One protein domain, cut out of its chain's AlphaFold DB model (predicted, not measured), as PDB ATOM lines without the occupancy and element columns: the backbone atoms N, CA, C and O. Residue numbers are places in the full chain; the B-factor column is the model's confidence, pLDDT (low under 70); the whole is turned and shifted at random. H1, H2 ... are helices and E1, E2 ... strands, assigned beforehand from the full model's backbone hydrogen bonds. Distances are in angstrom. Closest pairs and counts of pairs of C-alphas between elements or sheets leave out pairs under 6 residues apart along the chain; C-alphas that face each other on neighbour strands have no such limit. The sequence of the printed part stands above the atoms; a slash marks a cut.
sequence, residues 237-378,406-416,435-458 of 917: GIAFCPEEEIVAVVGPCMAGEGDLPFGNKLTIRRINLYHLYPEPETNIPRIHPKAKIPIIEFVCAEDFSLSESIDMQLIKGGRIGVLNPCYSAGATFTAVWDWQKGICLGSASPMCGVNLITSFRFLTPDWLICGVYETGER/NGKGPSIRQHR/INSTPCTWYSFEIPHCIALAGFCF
ATOM      1  N   GLY A 237      82.851 158.098 164.570       95.75
ATOM      2  CA  GLY A 237      81.560 158.781 164.513       95.75
ATOM      3  C   GLY A 237      80.521 157.877 163.862       95.75
ATOM      4  O   GLY A 237      80.866 157.055 163.008       95.75
ATOM      5  N   ILE A 238      79.261 157.992 164.277       97.56
ATOM      6  CA  ILE A 238      78.160 157.234 163.683       97.56
ATOM      7  C   ILE A 238      76.843 158.009 163.791       97.56
ATOM      8  O   ILE A 238      76.616 158.724 164.765       97.56
ATOM      9  N   ALA A 239      75.969 157.844 162.802       97.31
ATOM     10  CA  ALA A 239      74.573 158.272 162.847       97.31
ATOM     11  C   ALA A 239      73.694 157.294 162.054       97.31
ATOM     12  O   ALA A 239      74.202 156.517 161.242       97.31
ATOM     13  N   PHE A 240      72.375 157.369 162.236       97.38
ATOM     14  CA  PHE A 240      71.393 156.640 161.427       97.38
ATOM     15  C   PHE A 240      70.180 157.508 161.065       97.38
ATOM     16  O   PHE A 240      69.962 158.554 161.671       97.38
ATOM     17  N   CYS A 241      69.418 157.081 160.060       97.06
ATOM     18  CA  CYS A 241      68.092 157.606 159.722       97.06
ATOM     19  C   CYS A 241      67.195 156.392 159.422       97.06
ATOM     20  O   CYS A 241      67.361 155.749 158.374       97.06
ATOM     21  N   PRO A 242      66.326 155.986 160.368       94.81
ATOM     22  CA  PRO A 242      65.564 154.751 160.242       94.81
ATOM     23  C   PRO A 242      64.497 154.749 159.146       94.81
ATOM     24  O   PRO A 242      64.113 153.655 158.730       94.81
ATOM     25  N   GLU A 243      64.031 155.912 158.683       92.75
ATOM     26  CA  GLU A 243      63.068 156.042 157.578       92.75
ATOM     27  C   GLU A 243      63.700 155.776 156.214       92.75
ATOM     28  O   GLU A 243      63.040 155.295 155.296       92.75
ATOM     29  N   GLU A 244      64.977 156.131 156.062       95.12
ATOM     30  CA  GLU A 244      65.706 155.957 154.806       95.12
ATOM     31  C   GLU A 244      66.504 154.652 154.761       95.12
ATOM     32  O   GLU A 244      66.966 154.289 153.678       95.12
ATOM     33  N   GLU A 245      66.545 153.924 155.887       96.06
ATOM     34  CA  GLU A 245      67.206 152.628 156.102       96.06
ATOM     35  C   GLU A 245      68.736 152.711 156.002       96.06
ATOM     36  O   GLU A 245      69.395 151.797 155.505       96.06
ATOM     37  N   ILE A 246      69.315 153.796 156.528       96.50
ATOM     38  CA  ILE A 246      70.744 154.113 156.415       96.50
ATOM     39  C   ILE A 246      71.449 154.267 157.771       96.50
ATOM     40  O   ILE A 246      70.918 154.865 158.709       96.50
ATOM     41  N   VAL A 247      72.695 153.787 157.831       97.50
ATOM     42  CA  VAL A 247      73.685 154.087 158.876       97.50
ATOM     43  C   VAL A 247      74.930 154.674 158.211       97.50
ATOM     44  O   VAL A 247      75.472 154.095 157.271       97.50
ATOM     45  N   ALA A 248      75.405 155.814 158.708       97.81
ATOM     46  CA  ALA A 248      76.661 156.419 158.280       97.81
ATOM     47  C   ALA A 248      77.725 156.217 159.360       97.81
ATOM     48  O   ALA A 248      77.509 156.608 160.505       97.81
ATOM     49  N   VAL A 249      78.870 155.634 158.993       97.44
ATOM     50  CA  VAL A 249      79.951 155.265 159.924       97.44
ATOM     51  C   VAL A 249      81.261 155.929 159.507       97.44
ATOM     52  O   VAL A 249      81.673 155.813 158.353       97.44
ATOM     53  N   VAL A 250      81.953 156.569 160.449       96.31
ATOM     54  CA  VAL A 250      83.275 157.179 160.240       96.31
ATOM     55  C   VAL A 250      84.354 156.398 160.978       96.31
ATOM     56  O   VAL A 250      84.233 156.131 162.172       96.31
ATOM     57  N   GLY A 251      85.419 156.045 160.260       92.75
ATOM     58  CA  GLY A 251      86.591 155.354 160.807       92.75
ATOM     59  C   GLY A 251      87.700 156.288 161.327       92.75
ATOM     60  O   GLY A 251      87.519 157.512 161.418       92.75
ATOM     61  N   PRO A 252      88.889 155.738 161.637       89.88
ATOM     62  CA  PRO A 252      90.064 156.539 161.974       89.88
ATOM     63  C   PRO A 252      90.513 157.410 160.787       89.88
ATOM     64  O   PRO A 252      90.218 157.114 159.628       89.88
ATOM     65  N   CYS A 253      91.265 158.478 161.068       87.19
ATOM     66  CA  CYS A 253      91.961 159.220 160.014       87.19
ATOM     67  C   CYS A 253      92.983 158.313 159.316       87.19
ATOM     68  O   CYS A 253      93.803 157.674 159.975       87.19
ATOM     69  N   MET A 254      92.990 158.327 157.986       85.56
ATOM     70  CA  MET A 254      94.111 157.811 157.202       85.56
ATOM     71  C   MET A 254      95.104 158.947 156.940       85.56
ATOM     72  O   MET A 254      94.697 160.089 156.709       85.56
ATOM     73  N   ALA A 255      96.401 158.637 156.925       79.38
ATOM     74  CA  ALA A 255      97.403 159.560 156.400       79.38
ATOM     75  C   ALA A 255      97.172 159.757 154.892       79.38
ATOM     76  O   ALA A 255      97.081 158.780 154.148       79.38
ATOM     77  N   GLY A 256      97.053 161.006 154.448       69.50
ATOM     78  CA  GLY A 256      96.938 161.345 153.034       69.50
ATOM     79  C   GLY A 256      98.308 161.412 152.362       69.50
ATOM     80  O   GLY A 256      99.278 161.889 152.950       69.50
ATOM     81  N   GLU A 257      98.386 160.980 151.104       62.91
ATOM     82  CA  GLU A 257      99.576 161.184 150.270       62.91
ATOM     83  C   GLU A 257      99.656 162.653 149.817       62.91
ATOM     84  O   GLU A 257      99.157 163.025 148.754       62.91
ATOM     85  N   GLY A 258     100.269 163.507 150.642       61.91
ATOM     86  CA  GLY A 258     100.588 164.885 150.273       61.91
ATOM     87  C   GLY A 258     100.889 165.804 151.456       61.91
ATOM     88  O   GLY A 258     100.108 165.891 152.407       61.91
ATOM     89  N   ASP A 259     101.989 166.547 151.344       58.97
ATOM     90  CA  ASP A 259     102.277 167.698 152.200       58.97
ATOM     91  C   ASP A 259     101.484 168.919 151.703       58.97
ATOM     92  O   ASP A 259     101.448 169.209 150.501       58.97
ATOM     93  N   LEU A 260     100.881 169.687 152.613       61.28
ATOM     94  CA  LEU A 260     100.415 171.036 152.284       61.28
ATOM     95  C   LEU A 260     101.615 171.953 151.979       61.28
ATOM     96  O   LEU A 260     102.706 171.732 152.508       61.28
ATOM     97  N   PRO A 261     101.433 173.066 151.238       55.53
ATOM     98  CA  PRO A 261     102.494 174.060 151.006       55.53
ATOM     99  C   PRO A 261     103.035 174.736 152.285       55.53
ATOM    100  O   PRO A 261     103.964 175.537 152.199       55.53
ATOM    101  N   PHE A 262     102.472 174.414 153.454       60.53
ATOM    102  CA  PHE A 262     102.895 174.868 154.782       60.53
ATOM    103  C   PHE A 262     103.518 173.755 155.653       60.53
ATOM    104  O   PHE A 262     103.905 174.023 156.783       60.53
ATOM    105  N   GLY A 263     103.646 172.522 155.144       67.31
ATOM    106  CA  GLY A 263     104.303 171.400 155.831       67.31
ATOM    107  C   GLY A 263     103.405 170.520 156.711       67.31
ATOM    108  O   GLY A 263     103.823 169.422 157.069       67.31
ATOM    109  N   ASN A 264     102.173 170.938 157.027       69.25
ATOM    110  CA  ASN A 264     101.187 170.062 157.676       69.25
ATOM    111  C   ASN A 264     100.807 168.921 156.716       69.25
ATOM    112  O   ASN A 264     100.561 169.168 155.529       69.25
ATOM    113  N   LYS A 265     100.704 167.684 157.216       79.00
ATOM    114  CA  LYS A 265     100.220 166.572 156.387       79.00
ATOM    115  C   LYS A 265      98.721 166.709 156.136       79.00
ATOM    116  O   LYS A 265      97.981 167.310 156.920       79.00
ATOM    117  N   LEU A 266      98.263 166.110 155.045       81.62
ATOM    118  CA  LEU A 266      96.842 165.882 154.820       81.62
ATOM    119  C   LEU A 266      96.387 164.613 155.541       81.62
ATOM    120  O   LEU A 266      97.109 163.616 155.580       81.62
ATOM    121  N   THR A 267      95.170 164.626 156.079       85.62
ATOM    122  CA  THR A 267      94.513 163.415 156.584       85.62
ATOM    123  C   THR A 267      93.115 163.273 156.000       85.62
ATOM    124  O   THR A 267      92.432 164.258 155.704       85.62
ATOM    125  N   ILE A 268      92.722 162.025 155.757       89.38
ATOM    126  CA  ILE A 268      91.503 161.669 155.034       89.38
ATOM    127  C   ILE A 268      90.558 160.978 156.015       89.38
ATOM    128  O   ILE A 268      90.904 159.943 156.593       89.38
ATOM    129  N   ARG A 269      89.354 161.533 156.181       91.56
ATOM    130  CA  ARG A 269      88.233 160.869 156.858       91.56
ATOM    131  C   ARG A 269      87.316 160.258 155.797       91.56
ATOM    132  O   ARG A 269      86.999 160.913 154.805       91.56
ATOM    133  N   ARG A 270      86.881 159.015 156.022       94.19
ATOM    134  CA  ARG A 270      85.838 158.330 155.240       94.19
ATOM    135  C   ARG A 270      84.558 158.241 156.053       94.19
ATOM    136  O   ARG A 270      84.612 157.812 157.203       94.19
ATOM    137  N   ILE A 271      83.437 158.589 155.430       96.19
ATOM    138  CA  ILE A 271      82.087 158.257 155.880       96.19
ATOM    139  C   ILE A 271      81.584 157.129 154.978       96.19
ATOM    140  O   ILE A 271      81.320 157.361 153.799       96.19
ATOM    141  N   ASN A 272      81.467 155.919 155.516       96.25
ATOM    142  CA  ASN A 272      80.894 154.778 154.806       96.25
ATOM    143  C   ASN A 272      79.374 154.767 155.016       96.25
ATOM    144  O   ASN A 272      78.911 154.941 156.147       96.25
ATOM    145  N   LEU A 273      78.604 154.581 153.941       96.88
ATOM    146  CA  LEU A 273      77.140 154.616 153.961       96.88
ATOM    147  C   LEU A 273      76.564 153.207 153.788       96.88
ATOM    148  O   LEU A 273      76.509 152.662 152.680       96.88
ATOM    149  N   TYR A 274      76.130 152.620 154.899       96.44
ATOM    150  CA  TYR A 274      75.607 151.261 154.961       96.44
ATOM    151  C   TYR A 274      74.083 151.232 155.050       96.44
ATOM    152  O   TYR A 274      73.438 152.162 155.536       96.44
ATOM    153  N   HIS A 275      73.508 150.128 154.591       95.50
ATOM    154  CA  HIS A 275      72.126 149.770 154.857       95.50
ATOM    155  C   HIS A 275      71.937 149.430 156.340       95.50
ATOM    156  O   HIS A 275      72.799 148.797 156.950       95.50
ATOM    157  N   LEU A 276      70.808 149.851 156.914       93.81
ATOM    158  CA  LEU A 276      70.462 149.653 158.323       93.81
ATOM    159  C   LEU A 276      70.411 148.170 158.695       93.81
ATOM    160  O   LEU A 276      70.847 147.789 159.776       93.81
ATOM    161  N   TYR A 277      69.916 147.343 157.773       89.75
ATOM    162  CA  TYR A 277      69.883 145.893 157.910       89.75
ATOM    163  C   TYR A 277      71.020 145.281 157.064       89.75
ATOM    164  O   TYR A 277      71.029 145.492 155.844       89.75
ATOM    165  N   PRO A 278      71.987 144.564 157.669       84.50
ATOM    166  CA  PRO A 278      73.062 143.890 156.944       84.50
ATOM    167  C   PRO A 278      72.532 142.681 156.158       84.50
ATOM    168  O   PRO A 278      71.342 142.366 156.182       84.50
ATOM    169  N   GLU A 279      73.416 141.984 155.447       82.81
ATOM    170  CA  GLU A 279      73.063 140.710 154.810       82.81
ATOM    171  C   GLU A 279      72.731 139.636 155.873       82.81
ATOM    172  O   GLU A 279      73.585 139.368 156.724       82.81
ATOM    173  N   PRO A 280      71.533 139.004 155.847       75.38
ATOM    174  CA  PRO A 280      71.053 138.165 156.956       75.38
ATOM    175  C   PRO A 280      71.957 136.981 157.319       75.38
ATOM    176  O   PRO A 280      72.108 136.656 158.492       75.38
ATOM    177  N   GLU A 281      72.574 136.343 156.322       78.44
ATOM    178  CA  GLU A 281      73.418 135.155 156.522       78.44
ATOM    179  C   GLU A 281      74.828 135.490 157.032       78.44
ATOM    180  O   GLU A 281      75.491 134.647 157.636       78.44
ATOM    181  N   THR A 282      75.316 136.706 156.768       76.69
ATOM    182  CA  THR A 282      76.740 137.053 156.912       76.69
ATOM    183  C   THR A 282      77.000 138.136 157.960       76.69
ATOM    184  O   THR A 282      78.130 138.261 158.431       76.69
ATOM    185  N   ASN A 283      75.980 138.927 158.321       78.62
ATOM    186  CA  ASN A 283      76.096 140.183 159.077       78.62
ATOM    187  C   ASN A 283      77.097 141.192 158.469       78.62
ATOM    188  O   ASN A 283      77.532 142.132 159.141       78.62
ATOM    189  N   ILE A 284      77.448 141.037 157.186       85.69
ATOM    190  CA  ILE A 284      78.318 141.975 156.474       85.69
ATOM    191  C   ILE A 284      77.540 143.280 156.232       85.69
ATOM    192  O   ILE A 284      76.397 143.238 155.758       85.69
ATOM    193  N   PRO A 285      78.129 144.453 156.537       87.50
ATOM    194  CA  PRO A 285      77.487 145.735 156.292       87.50
ATOM    195  C   PRO A 285      77.376 146.006 154.790       87.50
ATOM    196  O   PRO A 285      78.345 146.351 154.111       87.50
ATOM    197  N   ARG A 286      76.158 145.858 154.273       92.44
ATOM    198  CA  ARG A 286      75.822 146.117 152.873       92.44
ATOM    199  C   ARG A 286      75.859 147.620 152.584       92.44
ATOM    200  O   ARG A 286      75.360 148.413 153.376       92.44
ATOM    201  N   ILE A 287      76.397 148.019 151.432       93.19
ATOM    202  CA  ILE A 287      76.332 149.409 150.943       93.19
ATOM    203  C   ILE A 287      74.869 149.838 150.755       93.19
ATOM    204  O   ILE A 287      74.047 149.064 150.260       93.19
ATOM    205  N   HIS A 288      74.542 151.078 151.123       95.06
ATOM    206  CA  HIS A 288      73.180 151.589 151.022       95.06
ATOM    207  C   HIS A 288      72.704 151.726 149.554       95.06
ATOM    208  O   HIS A 288      73.295 152.496 148.795       95.06
ATOM    209  N   PRO A 289      71.600 151.074 149.126       94.69
ATOM    210  CA  PRO A 289      71.226 150.981 147.709       94.69
ATOM    211  C   PRO A 289      70.719 152.294 147.090       94.69
ATOM    212  O   PRO A 289      70.747 152.439 145.872       94.69
ATOM    213  N   LYS A 290      70.262 153.257 147.906       96.00
ATOM    214  CA  LYS A 290      69.842 154.600 147.443       96.00
ATOM    215  C   LYS A 290      70.996 155.621 147.448       96.00
ATOM    216  O   LYS A 290      70.781 156.772 147.082       96.00
ATOM    217  N   ALA A 291      72.191 155.257 147.931       94.75
ATOM    218  CA  ALA A 291      73.305 156.199 148.037       94.75
ATOM    219  C   ALA A 291      73.998 156.355 146.681       94.75
ATOM    220  O   ALA A 291      74.545 155.394 146.142       94.75
ATOM    221  N   LYS A 292      74.004 157.574 146.128       93.75
ATOM    222  CA  LYS A 292      74.629 157.839 144.821       93.75
ATOM    223  C   LYS A 292      76.154 157.683 144.854       93.75
ATOM    224  O   LYS A 292      76.773 157.476 143.813       93.75
ATOM    225  N   ILE A 293      76.733 157.790 146.045       89.94
ATOM    226  CA  ILE A 293      78.144 157.585 146.358       89.94
ATOM    227  C   ILE A 293      78.185 156.767 147.662       89.94
ATOM    228  O   ILE A 293      77.591 157.214 148.643       89.94
ATOM    229  N   PRO A 294      78.866 155.607 147.721       90.31
ATOM    230  CA  PRO A 294      78.865 154.745 148.911       90.31
ATOM    231  C   PRO A 294      79.797 155.233 150.032       90.31
ATOM    232  O   PRO A 294      79.634 154.842 151.187       90.31
ATOM    233  N   ILE A 295      80.792 156.059 149.687       94.44
ATOM    234  CA  ILE A 295      81.818 156.572 150.599       94.44
ATOM    235  C   ILE A 295      82.035 158.063 150.331       94.44
ATOM    236  O   ILE A 295      82.506 158.441 149.255       94.44
ATOM    237  N   ILE A 296      81.741 158.905 151.321       94.12
ATOM    238  CA  ILE A 296      82.109 160.326 151.305       94.12
ATOM    239  C   ILE A 296      83.513 160.440 151.903       94.12
ATOM    240  O   ILE A 296      83.708 160.157 153.086       94.12
ATOM    241  N   GLU A 297      84.496 160.859 151.110       93.06
ATOM    242  CA  GLU A 297      85.812 161.246 151.624       93.06
ATOM    243  C   GLU A 297      85.894 162.757 151.811       93.06
ATOM    244  O   GLU A 297      85.548 163.518 150.906       93.06
ATOM    245  N   PHE A 298      86.445 163.205 152.938       90.44
ATOM    246  CA  PHE A 298      86.878 164.591 153.070       90.44
ATOM    247  C   PHE A 298      88.307 164.711 153.599       90.44
ATOM    248  O   PHE A 298      88.748 163.967 154.481       90.44
ATOM    249  N   VAL A 299      89.033 165.668 153.021       87.50
ATOM    250  CA  VAL A 299      90.438 165.946 153.325       87.50
ATOM    251  C   VAL A 299      90.527 167.134 154.275       87.50
ATOM    252  O   VAL A 299      90.058 168.231 153.966       87.50
ATOM    253  N   CYS A 300      91.167 166.911 155.418       83.19
ATOM    254  CA  CYS A 300      91.388 167.895 156.474       83.19
ATOM    255  C   CYS A 300      92.877 167.953 156.867       83.19
ATOM    256  O   CYS A 300      93.666 167.073 156.509       83.19
ATOM    257  N   ALA A 301      93.282 169.021 157.559       79.94
ATOM    258  CA  ALA A 301      94.645 169.151 158.079       79.94
ATOM    259  C   ALA A 301      94.932 168.085 159.156       79.94
ATOM    260  O   ALA A 301      94.005 167.595 159.802       79.94
ATOM    261  N   GLU A 302      96.207 167.739 159.350       76.44
ATOM    262  CA  GLU A 302      96.671 166.740 160.328       76.44
ATOM    263  C   GLU A 302      96.106 166.951 161.743       76.44
ATOM    264  O   GLU A 302      95.794 165.984 162.433       76.44
ATOM    265  N   ASP A 303      95.850 168.195 162.137       74.19
ATOM    266  CA  ASP A 303      95.279 168.562 163.433       74.19
ATOM    267  C   ASP A 303      93.899 167.904 163.675       74.19
ATOM    268  O   ASP A 303      93.607 167.416 164.768       74.19
ATOM    269  N   PHE A 304      93.073 167.763 162.631       73.94
ATOM    270  CA  PHE A 304      91.761 167.092 162.686       73.94
ATOM    271  C   PHE A 304      91.841 165.553 162.780       73.94
ATOM    272  O   PHE A 304      90.813 164.874 162.913       73.94
ATOM    273  N   SER A 305      93.045 164.972 162.738       71.81
ATOM    274  CA  SER A 305      93.260 163.560 163.089       71.81
ATOM    275  C   SER A 305      93.335 163.328 164.602       71.81
ATOM    276  O   SER A 305      93.014 162.230 165.050       71.81
ATOM    277  N   LEU A 306      93.653 164.373 165.381       72.06
ATOM    278  CA  LEU A 306      93.628 164.369 166.851       72.06
ATOM    279  C   LEU A 306      92.199 164.374 167.425       72.06
ATOM    280  O   LEU A 306      92.018 164.206 168.626       72.06
ATOM    281  N   SER A 307      91.184 164.570 166.577       76.00
ATOM    282  CA  SER A 307      89.779 164.487 166.971       76.00
ATOM    283  C   SER A 307      89.386 163.043 167.301       76.00
ATOM    284  O   SER A 307      89.346 162.173 166.416       76.00
ATOM    285  N   GLU A 308      89.124 162.798 168.588       75.31
ATOM    286  CA  GLU A 308      88.778 161.486 169.146       75.31
ATOM    287  C   GLU A 308      87.363 161.023 168.786       75.31
ATOM    288  O   GLU A 308      87.144 159.819 168.664       75.31
ATOM    289  N   SER A 309      86.434 161.963 168.593       86.06
ATOM    290  CA  SER A 309      85.033 161.721 168.250       86.06
ATOM    291  C   SER A 309      84.536 162.720 167.203       86.06
ATOM    292  O   SER A 309      84.929 163.885 167.182       86.06
ATOM    293  N   ILE A 310      83.670 162.249 166.309       92.50
ATOM    294  CA  ILE A 310      83.057 163.024 165.232       92.50
ATOM    295  C   ILE A 310      81.544 162.984 165.422       92.50
ATOM    296  O   ILE A 310      80.919 161.926 165.328       92.50
ATOM    297  N   ASP A 311      80.970 164.159 165.662       94.06
ATOM    298  CA  ASP A 311      79.531 164.353 165.787       94.06
ATOM    299  C   ASP A 311      78.882 164.262 164.403       94.06
ATOM    300  O   ASP A 311      79.341 164.864 163.429       94.06
ATOM    301  N   MET A 312      77.789 163.511 164.306       96.81
ATOM    302  CA  MET A 312      77.086 163.257 163.051       96.81
ATOM    303  C   MET A 312      75.579 163.333 163.266       96.81
ATOM    304  O   MET A 312      75.074 162.980 164.328       96.81
ATOM    305  N   GLN A 313      74.853 163.755 162.233       96.62
ATOM    306  CA  GLN A 313      73.402 163.624 162.183       96.62
ATOM    307  C   GLN A 313      72.986 163.275 160.756       96.62
ATOM    308  O   GLN A 313      73.318 163.991 159.810       96.62
ATOM    309  N   LEU A 314      72.251 162.178 160.612       96.12
ATOM    310  CA  LEU A 314      71.477 161.851 159.420       96.12
ATOM    311  C   LEU A 314      70.028 162.289 159.663       96.12
ATOM    312  O   LEU A 314      69.543 162.161 160.785       96.12
ATOM    313  N   ILE A 315      69.352 162.790 158.627       94.31
ATOM    314  CA  ILE A 315      67.900 163.028 158.638       94.31
ATOM    315  C   ILE A 315      67.274 162.679 157.281       94.31
ATOM    316  O   ILE A 315      67.924 162.786 156.235       94.31
ATOM    317  N   LYS A 316      65.980 162.345 157.326       91.81
ATOM    318  CA  LYS A 316      65.061 162.150 156.193       91.81
ATOM    319  C   LYS A 316      65.226 163.237 155.119       91.81
ATOM    320  O   LYS A 316      65.314 164.426 155.432       91.81
ATOM    321  N   GLY A 317      65.221 162.843 153.848       91.38
ATOM    322  CA  GLY A 317      65.537 163.712 152.711       91.38
ATOM    323  C   GLY A 317      67.008 163.655 152.282       91.38
ATOM    324  O   GLY A 317      67.521 164.627 151.719       91.38
ATOM    325  N   GLY A 318      67.705 162.549 152.559       93.69
ATOM    326  CA  GLY A 318      69.052 162.295 152.058       93.69
ATOM    327  C   GLY A 318      70.146 163.183 152.645       93.69
ATOM    328  O   GLY A 318      71.184 163.346 152.005       93.69
ATOM    329  N   ARG A 319      69.943 163.804 153.813       96.38
ATOM    330  CA  ARG A 319      70.903 164.758 154.398       96.38
ATOM    331  C   ARG A 319      71.800 164.095 155.429       96.38
ATOM    332  O   ARG A 319      71.320 163.404 156.323       96.38
ATOM    333  N   ILE A 320      73.092 164.396 155.351       97.44
ATOM    334  CA  ILE A 320      74.064 164.091 156.401       97.44
ATOM    335  C   ILE A 320      74.839 165.351 156.785       97.44
ATOM    336  O   ILE A 320      75.396 166.037 155.928       97.44
ATOM    337  N   GLY A 321      74.858 165.654 158.079       97.06
ATOM    338  CA  GLY A 321      75.711 166.664 158.694       97.06
ATOM    339  C   GLY A 321      76.832 165.996 159.486       97.06
ATOM    340  O   GLY A 321      76.628 164.935 160.080       97.06
ATOM    341  N   VAL A 322      78.005 166.624 159.497       96.38
ATOM    342  CA  VAL A 322      79.192 166.169 160.232       96.38
ATOM    343  C   VAL A 322      79.862 167.362 160.900       96.38
ATOM    344  O   VAL A 322      80.029 168.400 160.262       96.38
ATOM    345  N   LEU A 323      80.295 167.180 162.146       94.75
ATOM    346  CA  LEU A 323      81.173 168.064 162.904       94.75
ATOM    347  C   LEU A 323      82.407 167.266 163.344       94.75
ATOM    348  O   LEU A 323      82.309 166.297 164.092       94.75
ATOM    349  N   ASN A 324      83.578 167.696 162.882       92.00
ATOM    350  CA  ASN A 324      84.883 167.203 163.311       92.00
ATOM    351  C   ASN A 324      85.559 168.299 164.168       92.00
ATOM    352  O   ASN A 324      86.062 169.282 163.605       92.00
ATOM    353  N   PRO A 325      85.516 168.192 165.511       85.38
ATOM    354  CA  PRO A 325      86.097 169.178 166.415       85.38
ATOM    355  C   PRO A 325      87.585 168.900 166.676       85.38
ATOM    356  O   PRO A 325      87.965 167.817 167.120       85.38
ATOM    357  N   CYS A 326      88.434 169.902 166.458       81.75
ATOM    358  CA  CYS A 326      89.861 169.890 166.773       81.75
ATOM    359  C   CYS A 326      90.147 170.895 167.903       81.75
ATOM    360  O   CYS A 326      90.614 172.016 167.683       81.75
ATOM    361  N   TYR A 327      89.848 170.483 169.138       72.38
ATOM    362  CA  TYR A 327      90.033 171.310 170.337       72.38
ATOM    363  C   TYR A 327      91.484 171.790 170.518       72.38
ATOM    364  O   TYR A 327      91.704 172.925 170.927       72.38
ATOM    365  N   SER A 328      92.471 170.964 170.155       69.00
ATOM    366  CA  SER A 328      93.904 171.278 170.258       69.00
ATOM    367  C   SER A 328      94.377 172.407 169.334       69.00
ATOM    368  O   SER A 328      95.372 173.053 169.649       69.00
ATOM    369  N   ALA A 329      93.676 172.661 168.224       66.19
ATOM    370  CA  ALA A 329      93.960 173.767 167.304       66.19
ATOM    371  C   ALA A 329      92.915 174.899 167.381       66.19
ATOM    372  O   ALA A 329      92.928 175.798 166.542       66.19
ATOM    373  N   GLY A 330      91.977 174.844 168.339       73.62
ATOM    374  CA  GLY A 330      90.860 175.793 168.437       73.62
ATOM    375  C   GLY A 330      89.929 175.795 167.214       73.62
ATOM    376  O   GLY A 330      89.249 176.786 166.964       73.62
ATOM    377  N   ALA A 331      89.914 174.712 166.431       80.44
ATOM    378  CA  ALA A 331      89.317 174.675 165.097       80.44
ATOM    379  C   ALA A 331      88.220 173.610 164.980       80.44
ATOM    380  O   ALA A 331      88.325 172.515 165.527       80.44
ATOM    381  N   THR A 332      87.176 173.890 164.204       88.31
ATOM    382  CA  THR A 332      86.073 172.948 163.935       88.31
ATOM    383  C   THR A 332      85.744 172.920 162.457       88.31
ATOM    384  O   THR A 332      85.595 173.972 161.838       88.31
ATOM    385  N   PHE A 333      85.582 171.722 161.902       90.69
ATOM    386  CA  PHE A 333      85.091 171.524 160.545       90.69
ATOM    387  C   PHE A 333      83.663 170.979 160.603       90.69
ATOM    388  O   PHE A 333      83.460 169.833 161.001       90.69
ATOM    389  N   THR A 334      82.692 171.794 160.188       93.69
ATOM    390  CA  THR A 334      81.281 171.396 160.087       93.69
ATOM    391  C   THR A 334      80.832 171.467 158.635       93.69
ATOM    392  O   THR A 334      81.024 172.498 157.985       93.69
ATOM    393  N   ALA A 335      80.226 170.402 158.110       95.62
ATOM    394  CA  ALA A 335      79.746 170.349 156.729       95.62
ATOM    395  C   ALA A 335      78.524 169.441 156.536       95.62
ATOM    396  O   ALA A 335      78.237 168.571 157.358       95.62
ATOM    397  N   VAL A 336      77.796 169.688 155.445       96.94
ATOM    398  CA  VAL A 336      76.549 169.015 155.070       96.94
ATOM    399  C   VAL A 336      76.629 168.496 153.634       96.94
ATOM    400  O   VAL A 336      77.064 169.207 152.723       96.94
ATOM    401  N   TRP A 337      76.141 167.276 153.414       97.25
ATOM    402  CA  TRP A 337      75.993 166.649 152.101       97.25
ATOM    403  C   TRP A 337      74.562 166.138 151.887       97.25
ATOM    404  O   TRP A 337      73.881 165.738 152.833       97.25
ATOM    405  N   ASP A 338      74.133 166.116 150.626       97.06
ATOM    406  CA  ASP A 338      73.046 165.266 150.140       97.06
ATOM    407  C   ASP A 338      73.679 163.952 149.649       97.06
ATOM    408  O   ASP A 338      74.370 163.922 148.624       97.06
ATOM    409  N   TRP A 339      73.499 162.873 150.413       95.88
ATOM    410  CA  TRP A 339      74.101 161.566 150.134       95.88
ATOM    411  C   TRP A 339      73.332 160.766 149.069       95.88
ATOM    412  O   TRP A 339      73.914 159.925 148.379       95.88
ATOM    413  N   GLN A 340      72.045 161.069 148.870       95.62
ATOM    414  CA  GLN A 340      71.223 160.484 147.803       95.62
ATOM    415  C   GLN A 340      71.584 161.055 146.425       95.62
ATOM    416  O   GLN A 340      71.370 160.397 145.411       95.62
ATOM    417  N   LYS A 341      72.169 162.257 146.371       95.31
ATOM    418  CA  LYS A 341      72.650 162.901 145.134       95.31
ATOM    419  C   LYS A 341      74.167 162.929 144.999       95.31
ATOM    420  O   LYS A 341      74.664 163.155 143.899       95.31
ATOM    421  N   GLY A 342      74.901 162.689 146.085       94.06
ATOM    422  CA  GLY A 342      76.361 162.694 146.086       94.06
ATOM    423  C   GLY A 342      76.964 164.096 145.963       94.06
ATOM    424  O   GLY A 342      77.957 164.278 145.260       94.06
ATOM    425  N   ILE A 343      76.356 165.099 146.606       95.19
ATOM    426  CA  ILE A 343      76.780 166.508 146.529       95.19
ATOM    427  C   ILE A 343      76.952 167.121 147.921       95.19
ATOM    428  O   ILE A 343      76.156 166.887 148.825       95.19
ATOM    429  N   CYS A 344      77.976 167.951 148.100       96.19
ATOM    430  CA  CYS A 344      78.142 168.776 149.290       96.19
ATOM    431  C   CYS A 344      77.274 170.039 149.177       96.19
ATOM    432  O   CYS A 344      77.399 170.799 148.211       96.19
ATOM    433  N   LEU A 345      76.411 170.266 150.170       96.00
ATOM    434  CA  LEU A 345      75.543 171.446 150.269       96.00
ATOM    435  C   LEU A 345      76.187 172.589 151.069       96.00
ATOM    436  O   LEU A 345      75.666 173.703 151.071       96.00
ATOM    437  N   GLY A 346      77.326 172.331 151.714       95.06
ATOM    438  CA  GLY A 346      78.251 173.353 152.195       95.06
ATOM    439  C   GLY A 346      78.835 173.091 153.581       95.06
ATOM    440  O   GLY A 346      78.410 172.195 154.305       95.06
ATOM    441  N   SER A 347      79.824 173.904 153.949       94.50
ATOM    442  CA  SER A 347      80.412 173.977 155.281       94.50
ATOM    443  C   SER A 347      79.815 175.130 156.079       94.50
ATOM    444  O   SER A 347      79.857 176.288 155.651       94.50
ATOM    445  N   ALA A 348      79.306 174.819 157.270       91.75
ATOM    446  CA  ALA A 348      79.073 175.824 158.292       91.75
ATOM    447  C   ALA A 348      80.434 176.203 158.890       91.75
ATOM    448  O   ALA A 348      81.009 175.458 159.678       91.75
ATOM    449  N   SER A 349      80.951 177.356 158.474       84.12
ATOM    450  CA  SER A 349      82.125 177.987 159.077       84.12
ATOM    451  C   SER A 349      81.642 179.117 159.988       84.12
ATOM    452  O   SER A 349      80.722 179.843 159.589       84.12
ATOM    453  N   PRO A 350      82.221 179.304 161.184       69.19
ATOM    454  CA  PRO A 350      81.870 180.439 162.017       69.19
ATOM    455  C   PRO A 350      82.202 181.759 161.308       69.19
ATOM    456  O   PRO A 350      83.246 181.902 160.671       69.19
ATOM    457  N   MET A 351      81.294 182.728 161.411       59.25
ATOM    458  CA  MET A 351      81.492 184.067 160.857       59.25
ATOM    459  C   MET A 351      82.409 184.868 161.784       59.25
ATOM    460  O   MET A 351      82.028 185.082 162.927       59.25
ATOM    461  N   CYS A 352      83.565 185.298 161.262       52.75
ATOM    462  CA  CYS A 352      84.504 186.293 161.813       52.75
ATOM    463  C   CYS A 352      84.673 186.298 163.346       52.75
ATOM    464  O   CYS A 352      83.880 186.895 164.066       52.75
ATOM    465  N   GLY A 353      85.749 185.671 163.809       58.66
ATOM    466  CA  GLY A 353      86.034 185.406 165.216       58.66
ATOM    467  C   GLY A 353      86.615 184.001 165.349       58.66
ATOM    468  O   GLY A 353      86.223 183.106 164.586       58.66
ATOM    469  N   VAL A 354      87.523 183.773 166.301       56.38
ATOM    470  CA  VAL A 354      87.969 182.418 166.669       56.38
ATOM    471  C   VAL A 354      86.842 181.729 167.443       56.38
ATOM    472  O   VAL A 354      86.837 181.662 168.674       56.38
ATOM    473  N   ASN A 355      85.844 181.259 166.696       67.31
ATOM    474  CA  ASN A 355      84.628 180.695 167.257       67.31
ATOM    475  C   ASN A 355      84.581 179.180 167.022       67.31
ATOM    476  O   ASN A 355      84.765 178.712 165.898       67.31
ATOM    477  N   LEU A 356      84.294 178.406 168.066       85.19
ATOM    478  CA  LEU A 356      84.335 176.943 168.026       85.19
ATOM    479  C   LEU A 356      82.916 176.372 167.876       85.19
ATOM    480  O   LEU A 356      82.092 176.577 168.765       85.19
ATOM    481  N   ILE A 357      82.614 175.648 166.788       88.50
ATOM    482  CA  ILE A 357      81.332 174.932 166.642       88.50
ATOM    483  C   ILE A 357      81.388 173.653 167.487       88.50
ATOM    484  O   ILE A 357      82.000 172.669 167.089       88.50
ATOM    485  N   THR A 358      80.749 173.655 168.653       88.31
ATOM    486  CA  THR A 358      80.791 172.533 169.611       88.31
ATOM    487  C   THR A 358      79.593 171.600 169.529       88.31
ATOM    488  O   THR A 358      79.593 170.548 170.154       88.31
ATOM    489  N   SER A 359      78.567 171.964 168.761       90.50
ATOM    490  CA  SER A 359      77.458 171.076 168.408       90.50
ATOM    491  C   SER A 359      76.720 171.603 167.180       90.50
ATOM    492  O   SER A 359      76.768 172.797 166.870       90.50
ATOM    493  N   PHE A 360      75.982 170.735 166.493       93.75
ATOM    494  CA  PHE A 360      74.999 171.148 165.494       93.75
ATOM    495  C   PHE A 360      73.756 170.260 165.542       93.75
ATOM    496  O   PHE A 360      73.822 169.117 165.996       93.75
ATOM    497  N   ARG A 361      72.630 170.771 165.044       93.12
ATOM    498  CA  ARG A 361      71.420 170.002 164.730       93.12
ATOM    499  C   ARG A 361      70.755 170.564 163.475       93.12
ATOM    500  O   ARG A 361      70.770 171.775 163.257       93.12
ATOM    501  N   PHE A 362      70.136 169.708 162.672       90.69
ATOM    502  CA  PHE A 362      69.184 170.158 161.655       90.69
ATOM    503  C   PHE A 362      67.864 170.590 162.306       90.69
ATOM    504  O   PHE A 362      67.348 169.902 163.184       90.69
ATOM    505  N   LEU A 363      67.303 171.709 161.841       86.81
ATOM    506  CA  LEU A 363      65.910 172.100 162.093       86.81
ATOM    507  C   LEU A 363      65.004 171.685 160.922       86.81
ATOM    508  O   LEU A 363      63.842 171.343 161.120       86.81
ATOM    509  N   THR A 364      65.542 171.713 159.702       86.62
ATOM    510  CA  THR A 364      64.930 171.189 158.470       86.62
ATOM    511  C   THR A 364      66.041 170.617 157.571       86.62
ATOM    512  O   THR A 364      67.215 170.888 157.840       86.62
ATOM    513  N   PRO A 365      65.722 169.895 156.476       88.81
ATOM    514  CA  PRO A 365      66.724 169.416 155.514       88.81
ATOM    515  C   PRO A 365      67.665 170.489 154.951       88.81
ATOM    516  O   PRO A 365      68.764 170.158 154.515       88.81
ATOM    517  N   ASP A 366      67.261 171.762 154.982       90.00
ATOM    518  CA  ASP A 366      68.030 172.877 154.423       90.00
ATOM    519  C   ASP A 366      68.392 173.953 155.473       90.00
ATOM    520  O   ASP A 366      68.904 175.016 155.116       90.00
ATOM    521  N   TRP A 367      68.149 173.708 156.772       89.44
ATOM    522  CA  TRP A 367      68.435 174.648 157.868       89.44
ATOM    523  C   TRP A 367      69.167 173.959 159.030       89.44
ATOM    524  O   TRP A 367      68.616 173.113 159.736       89.44
ATOM    525  N   LEU A 368      70.412 174.384 159.249       90.50
ATOM    526  CA  LEU A 368      71.306 173.981 160.329       90.50
ATOM    527  C   LEU A 368      71.286 174.996 161.489       90.50
ATOM    528  O   LEU A 368      71.322 176.212 161.275       90.50
ATOM    529  N   ILE A 369      71.311 174.495 162.720       89.88
ATOM    530  CA  ILE A 369      71.584 175.253 163.945       89.88
ATOM    531  C   ILE A 369      72.909 174.747 164.521       89.88
ATOM    532  O   ILE A 369      73.117 173.539 164.606       89.88
ATOM    533  N   CYS A 370      73.791 175.650 164.941       90.69
ATOM    534  CA  CYS A 370      75.079 175.337 165.554       90.69
ATOM    535  C   CYS A 370      75.193 175.975 166.942       90.69
ATOM    536  O   CYS A 370      74.962 177.177 167.096       90.69
ATOM    537  N   GLY A 371      75.606 175.185 167.933       89.31
ATOM    538  CA  GLY A 371      76.158 175.700 169.180       89.31
ATOM    539  C   GLY A 371      77.593 176.152 168.931       89.31
ATOM    540  O   GLY A 371      78.401 175.391 168.396       89.31
ATOM    541  N   VAL A 372      77.885 177.403 169.267       86.88
ATOM    542  CA  VAL A 372      79.154 178.076 168.985       86.88
ATOM    543  C   VAL A 372      79.661 178.726 170.266       86.88
ATOM    544  O   VAL A 372      78.874 179.317 170.997       86.88
ATOM    545  N   TYR A 373      80.960 178.662 170.531       81.56
ATOM    546  CA  TYR A 373      81.595 179.537 171.519       81.56
ATOM    547  C   TYR A 373      82.312 180.673 170.803       81.56
ATOM    548  O   TYR A 373      83.220 180.402 170.024       81.56
ATOM    549  N   GLU A 374      81.910 181.917 171.059       71.00
ATOM    550  CA  GLU A 374      82.677 183.106 170.688       71.00
ATOM    551  C   GLU A 374      83.749 183.333 171.761       71.00
ATOM    552  O   GLU A 374      83.431 183.624 172.921       71.00
ATOM    553  N   THR A 375      85.020 183.154 171.388       63.56
ATOM    554  CA  THR A 375      86.136 183.673 172.191       63.56
ATOM    555  C   THR A 375      86.300 185.150 171.848       63.56
ATOM    556  O   THR A 375      86.235 185.537 170.680       63.56
ATOM    557  N   GLY A 376      86.442 186.005 172.862       56.75
ATOM    558  CA  GLY A 376      86.421 187.452 172.665       56.75
ATOM    559  C   GLY A 376      87.630 187.968 171.879       56.75
ATOM    560  O   GLY A 376      88.648 188.312 172.479       56.75
ATOM    561  N   GLU A 377      87.508 188.100 170.551       50.22
ATOM    562  CA  GLU A 377      88.519 188.719 169.679       50.22
ATOM    563  C   GLU A 377      88.736 190.199 170.044       50.22
ATOM    564  O   GLU A 377      88.161 191.124 169.462       50.22
ATOM    565  N   ARG A 378      89.590 190.452 171.045       45.19
ATOM    566  CA  ARG A 378      90.021 191.816 171.373       45.19
ATOM    567  C   ARG A 378      91.393 191.977 172.009       45.19
ATOM    568  O   ARG A 378      91.780 193.117 172.268       45.19
ATOM    569  N   ASN A 406      72.748 174.089 143.486       90.62
ATOM    570  CA  ASN A 406      74.009 174.779 143.780       90.62
ATOM    571  C   ASN A 406      74.998 173.915 144.592       90.62
ATOM    572  O   ASN A 406      76.118 174.356 144.864       90.62
ATOM    573  N   GLY A 407      74.607 172.699 144.994       91.12
ATOM    574  CA  GLY A 407      75.486 171.761 145.692       91.12
ATOM    575  C   GLY A 407      76.622 171.264 144.793       91.12
ATOM    576  O   GLY A 407      76.432 171.019 143.601       91.12
ATOM    577  N   LYS A 408      77.825 171.096 145.353       91.75
ATOM    578  CA  LYS A 408      78.998 170.639 144.590       91.75
ATOM    579  C   LYS A 408      79.175 169.130 144.690       91.75
ATOM    580  O   LYS A 408      79.378 168.608 145.787       91.75
ATOM    581  N   GLY A 409      79.205 168.450 143.546       91.06
ATOM    582  CA  GLY A 409      79.731 167.084 143.461       91.06
ATOM    583  C   GLY A 409      81.187 166.983 143.948       91.06
ATOM    584  O   GLY A 409      81.830 168.012 144.188       91.06
ATOM    585  N   PRO A 410      81.708 165.759 144.121       87.62
ATOM    586  CA  PRO A 410      83.095 165.541 144.509       87.62
ATOM    587  C   PRO A 410      84.046 166.057 143.433       87.62
ATOM    588  O   PRO A 410      83.717 166.106 142.243       87.62
ATOM    589  N   SER A 411      85.260 166.408 143.842       80.19
ATOM    590  CA  SER A 411      86.286 166.791 142.885       80.19
ATOM    591  C   SER A 411      86.815 165.550 142.184       80.19
ATOM    592  O   SER A 411      87.612 164.810 142.753       80.19
ATOM    593  N   ILE A 412      86.473 165.387 140.901       67.75
ATOM    594  CA  ILE A 412      87.126 164.432 139.988       67.75
ATOM    595  C   ILE A 412      88.533 164.945 139.614       67.75
ATOM    596  O   ILE A 412      88.935 165.015 138.452       67.75
ATOM    597  N   ARG A 413      89.327 165.306 140.628       59.75
ATOM    598  CA  ARG A 413      90.771 165.154 140.545       59.75
ATOM    599  C   ARG A 413      90.976 163.650 140.521       59.75
ATOM    600  O   ARG A 413      90.736 162.986 141.524       59.75
ATOM    601  N   GLN A 414      91.421 163.112 139.388       52.88
ATOM    602  CA  GLN A 414      92.033 161.794 139.410       52.88
ATOM    603  C   GLN A 414      93.150 161.855 140.454       52.88
ATOM    604  O   GLN A 414      94.191 162.477 140.216       52.88
ATOM    605  N   HIS A 415      92.943 161.204 141.602       48.53
ATOM    606  CA  HIS A 415      94.036 160.725 142.428       48.53
ATOM    607  C   HIS A 415      94.762 159.680 141.584       48.53
ATOM    608  O   HIS A 415      94.571 158.474 141.713       48.53
ATOM    609  N   ARG A 416      95.594 160.173 140.662       44.53
ATOM    610  CA  ARG A 416      96.629 159.404 139.999       44.53
ATOM    611  C   ARG A 416      97.629 159.088 141.099       44.53
ATOM    612  O   ARG A 416      98.611 159.805 141.253       44.53
ATOM    613  N   ILE A 435      84.344 154.099 138.409       48.66
ATOM    614  CA  ILE A 435      83.657 155.233 139.062       48.66
ATOM    615  C   ILE A 435      82.751 154.792 140.230       48.66
ATOM    616  O   ILE A 435      82.580 155.545 141.188       48.66
ATOM    617  N   ASN A 436      82.216 153.566 140.203       51.38
ATOM    618  CA  ASN A 436      81.383 153.027 141.286       51.38
ATOM    619  C   ASN A 436      82.187 152.514 142.502       51.38
ATOM    620  O   ASN A 436      81.585 152.194 143.528       51.38
ATOM    621  N   SER A 437      83.519 152.423 142.409       54.25
ATOM    622  CA  SER A 437      84.407 151.954 143.486       54.25
ATOM    623  C   SER A 437      85.482 152.968 143.897       54.25
ATOM    624  O   SER A 437      85.977 152.899 145.025       54.25
ATOM    625  N   THR A 438      85.826 153.942 143.048       58.38
ATOM    626  CA  THR A 438      86.708 155.053 143.436       58.38
ATOM    627  C   THR A 438      86.025 155.964 144.462       58.38
ATOM    628  O   THR A 438      84.920 156.451 144.204       58.38
ATOM    629  N   PRO A 439      86.659 156.237 145.619       60.97
ATOM    630  CA  PRO A 439      86.065 157.083 146.640       60.97
ATOM    631  C   PRO A 439      85.979 158.533 146.157       60.97
ATOM    632  O   PRO A 439      86.821 159.025 145.405       60.97
ATOM    633  N   CYS A 440      84.932 159.218 146.596       72.81
ATOM    634  CA  CYS A 440      84.615 160.562 146.145       72.81
ATOM    635  C   CYS A 440      85.127 161.589 147.154       72.81
ATOM    636  O   CYS A 440      84.553 161.757 148.232       72.81
ATOM    637  N   THR A 441      86.225 162.252 146.797       85.12
ATOM    638  CA  THR A 441      86.997 163.116 147.694       85.12
ATOM    639  C   THR A 441      86.588 164.591 147.574       85.12
ATOM    640  O   THR A 441      86.619 165.184 146.493       85.12
ATOM    641  N   TRP A 442      86.260 165.217 148.707       90.19
ATOM    642  CA  TRP A 442      86.111 166.669 148.849       90.19
ATOM    643  C   TRP A 442      87.275 167.254 149.657       90.19
ATOM    644  O   TRP A 442      87.536 166.843 150.787       90.19
ATOM    645  N   TYR A 443      87.948 168.272 149.124       86.56
ATOM    646  CA  TYR A 443      88.919 169.045 149.901       86.56
ATOM    647  C   TYR A 443      88.215 170.168 150.668       86.56
ATOM    648  O   TYR A 443      87.306 170.811 150.138       86.56
ATOM    649  N   SER A 444      88.669 170.456 151.890       83.19
ATOM    650  CA  SER A 444      88.093 171.504 152.751       83.19
ATOM    651  C   SER A 444      87.983 172.883 152.083       83.19
ATOM    652  O   SER A 444      87.015 173.596 152.321       83.19
ATOM    653  N   PHE A 445      88.924 173.237 151.200       82.81
ATOM    654  CA  PHE A 445      88.931 174.498 150.443       82.81
ATOM    655  C   PHE A 445      88.061 174.488 149.168       82.81
ATOM    656  O   PHE A 445      87.909 175.522 148.518       82.81
ATOM    657  N   GLU A 446      87.513 173.336 148.772       86.06
ATOM    658  CA  GLU A 446      86.633 173.199 147.601       86.06
ATOM    659  C   GLU A 446      85.155 173.129 148.000       86.06
ATOM    660  O   GLU A 446      84.287 173.547 147.226       86.06
ATOM    661  N   ILE A 447      84.867 172.669 149.219       90.00
ATOM    662  CA  ILE A 447      83.542 172.724 149.846       90.00
ATOM    663  C   ILE A 447      83.059 174.191 149.895       90.00
ATOM    664  O   ILE A 447      83.795 175.063 150.355       90.00
ATOM    665  N   PRO A 448      81.852 174.518 149.388       91.69
ATOM    666  CA  PRO A 448      81.309 175.871 149.498       91.69
ATOM    667  C   PRO A 448      80.859 176.159 150.935       91.69
ATOM    668  O   PRO A 448      80.636 175.228 151.698       91.69
ATOM    669  N   HIS A 449      80.650 177.418 151.313       92.69
ATOM    670  CA  HIS A 449      80.076 177.735 152.626       92.69
ATOM    671  C   HIS A 449      78.542 177.696 152.620       92.69
ATOM    672  O   HIS A 449      77.905 178.087 151.640       92.69
ATOM    673  N   CYS A 450      77.963 177.270 153.742       91.69
ATOM    674  CA  CYS A 450      76.550 177.468 154.050       91.69
ATOM    675  C   CYS A 450      76.245 178.965 154.244       91.69
ATOM    676  O   CYS A 450      77.102 179.750 154.653       91.69
ATOM    677  N   ILE A 451      75.003 179.366 153.982       89.69
ATOM    678  CA  ILE A 451      74.557 180.758 154.083       89.69
ATOM    679  C   ILE A 451      74.192 181.044 155.542       89.69
ATOM    680  O   ILE A 451      73.155 180.582 156.014       89.69
ATOM    681  N   ALA A 452      75.010 181.808 156.269       86.50
ATOM    682  CA  ALA A 452      74.649 182.248 157.619       86.50
ATOM    683  C   ALA A 452      73.375 183.116 157.587       86.50
ATOM    684  O   ALA A 452      73.262 184.042 156.782       86.50
ATOM    685  N   LEU A 453      72.420 182.806 158.465       82.19
ATOM    686  CA  LEU A 453      71.112 183.463 158.552       82.19
ATOM    687  C   LEU A 453      71.068 184.463 159.712       82.19
ATOM    688  O   LEU A 453      70.701 185.622 159.527       82.19
ATOM    689  N   ALA A 454      71.444 184.005 160.906       82.12
ATOM    690  CA  ALA A 454      71.499 184.798 162.128       82.12
ATOM    691  C   ALA A 454      72.440 184.153 163.160       82.12
ATOM    692  O   ALA A 454      72.611 182.930 163.179       82.12
ATOM    693  N   GLY A 455      72.993 184.975 164.050       77.31
ATOM    694  CA  GLY A 455      73.637 184.544 165.289       77.31
ATOM    695  C   GLY A 455      72.941 185.181 166.490       77.31
ATOM    696  O   GLY A 455      72.571 186.356 166.436       77.31
ATOM    697  N   PHE A 456      72.756 184.417 167.563       76.31
ATOM    698  CA  PHE A 456      72.264 184.905 168.849       76.31
ATOM    699  C   PHE A 456      73.264 184.535 169.942       76.31
ATOM    700  O   PHE A 456      73.346 183.373 170.331       76.31
ATOM    701  N   CYS A 457      74.022 185.508 170.440       73.00
ATOM    702  CA  CYS A 457      74.900 185.291 171.585       73.00
ATOM    703  C   CYS A 457      74.128 185.467 172.888       73.00
ATOM    704  O   CYS A 457      73.453 186.479 173.105       73.00
ATOM    705  N   PHE A 458      74.210 184.458 173.749       67.88
ATOM    706  CA  PHE A 458      73.661 184.523 175.093       67.88
ATOM    707  C   PHE A 458      74.531 185.465 175.944       67.88
ATOM    708  O   PHE A 458      75.730 185.601 175.684       67.88
TER     709      PHE A 458
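AT A GLANCE: This is residues 237 to 378, 406 to 416 and 435 to 458 of the 917 residues of an uncharacterized protein of Tremella mesenterica (UniProt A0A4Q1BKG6). Three sheets stand in a row like the leaves of a fan, face to face in turn: the largest, E1 E2 E3 E4 E5 E12, then E6 E7 E8 E9, then the hairpin E10 and E11, with strand E13 near E11 at that end of the row. The small helix H1 packs on the first two sheets, over E4 of the one and E7 of the other, and a long loop, residues 276 to 294, reaches away from the first sheet at the opposite end of the row. The printed part has 177 residues with one named helix and thirteen named strands, in the order E1 E2 E3 E4 E5 H1 E6 to E13, and its class is mostly strand. The first sheet is branched and mixed; the other two are antiparallel. The whole is compact, with a radius of gyration of the C-alphas of 16.4 A, yet elongated in outline, spanning 60 by 38 by 31 A.

HOW THE PARTS SIT: E1, residues 237 to 241, and E2, residues 246 to 250, form an antiparallel hairpin, with N 239 and O 248 at 3.0 A. E3, residues 254 to 259, and E4, residues 265 to 275, form another, with N 256 and O 266 at 2.8 A. E4 also pairs antiparallel with E2, N 272 and O 249 being 2.8 A apart. Its pairing is staggered: E3 lies beside residues 265 to 268 and E2 beside 270 to 275, both on one side. On the other side is E5, residues 295 to 301, antiparallel, with N 271 and O 296 at 2.8 A; E3 E4 E5 is a meander, each strand the antiparallel neighbour of the one before. E12, residues 440 to 443, is parallel to E5, with N 299 and O 442 at 2.9 A. H1, residues 302 to 305, is on this sheet at a height of 7.3 A. It is too short for any O i to N i+4 pair; its one O i to N i+3 pair is within hydrogen-bond range. E6, residues 311 to 315, E7, residues 319 to 326, E8, residues 331 to 338, and E9, residues 343 to 348, form a second meander, strongly twisted. N 313 and O 321 are 3.0 A apart, N 324 and O 333 2.8 A, and N 338 and O 343 2.8 A. This sheet and the branched one are face to face, their best planes 20 degrees apart; the closest C-alphas of E1 and E6, those of Cys 241 and Leu 314, are 5.4 A apart. E10, residues 355 to 364, and E11, residues 367 to 374, form an antiparallel hairpin, with N 361 and O 369 at 2.8 A. It and the second sheet are face to face, planes 17 degrees apart, and the closest C-alphas of E8 and E10, Thr 332 and Ile 357, are 5.8 A apart. E13, residues 451 to 457, pairs with no named strand.

IN THESE COORDINATES: C-alpha 237, where E1 begins, is at (81.560, 158.781, 164.513). E4 is the longest strand by residues, 32.8 A from first to last C-alpha, beginning at (100.220, 166.572, 156.387). E7 measures 23.2 A, E8 24.0 A, E10 23.6 A and E11 20.9 A. E10 bends by 71 degrees at residue 358 and E11 by 51 degrees at residue 371. E13 ends with C-alpha 457 at (74.900, 185.291, 171.585).

THE WHOLE: The C-alphas farthest apart, of Glu 281 and Arg 378, are 60.9 A apart. Residues 379 to 405 and 417 to 434 are not printed, with gaps between C-alphas of 36.2 A and 13.7 A. The link E4 to E5 is long, 19 residues. Mean pLDDT of the printed part is 83.7; 32 residues are under 70, among them 256 to 264.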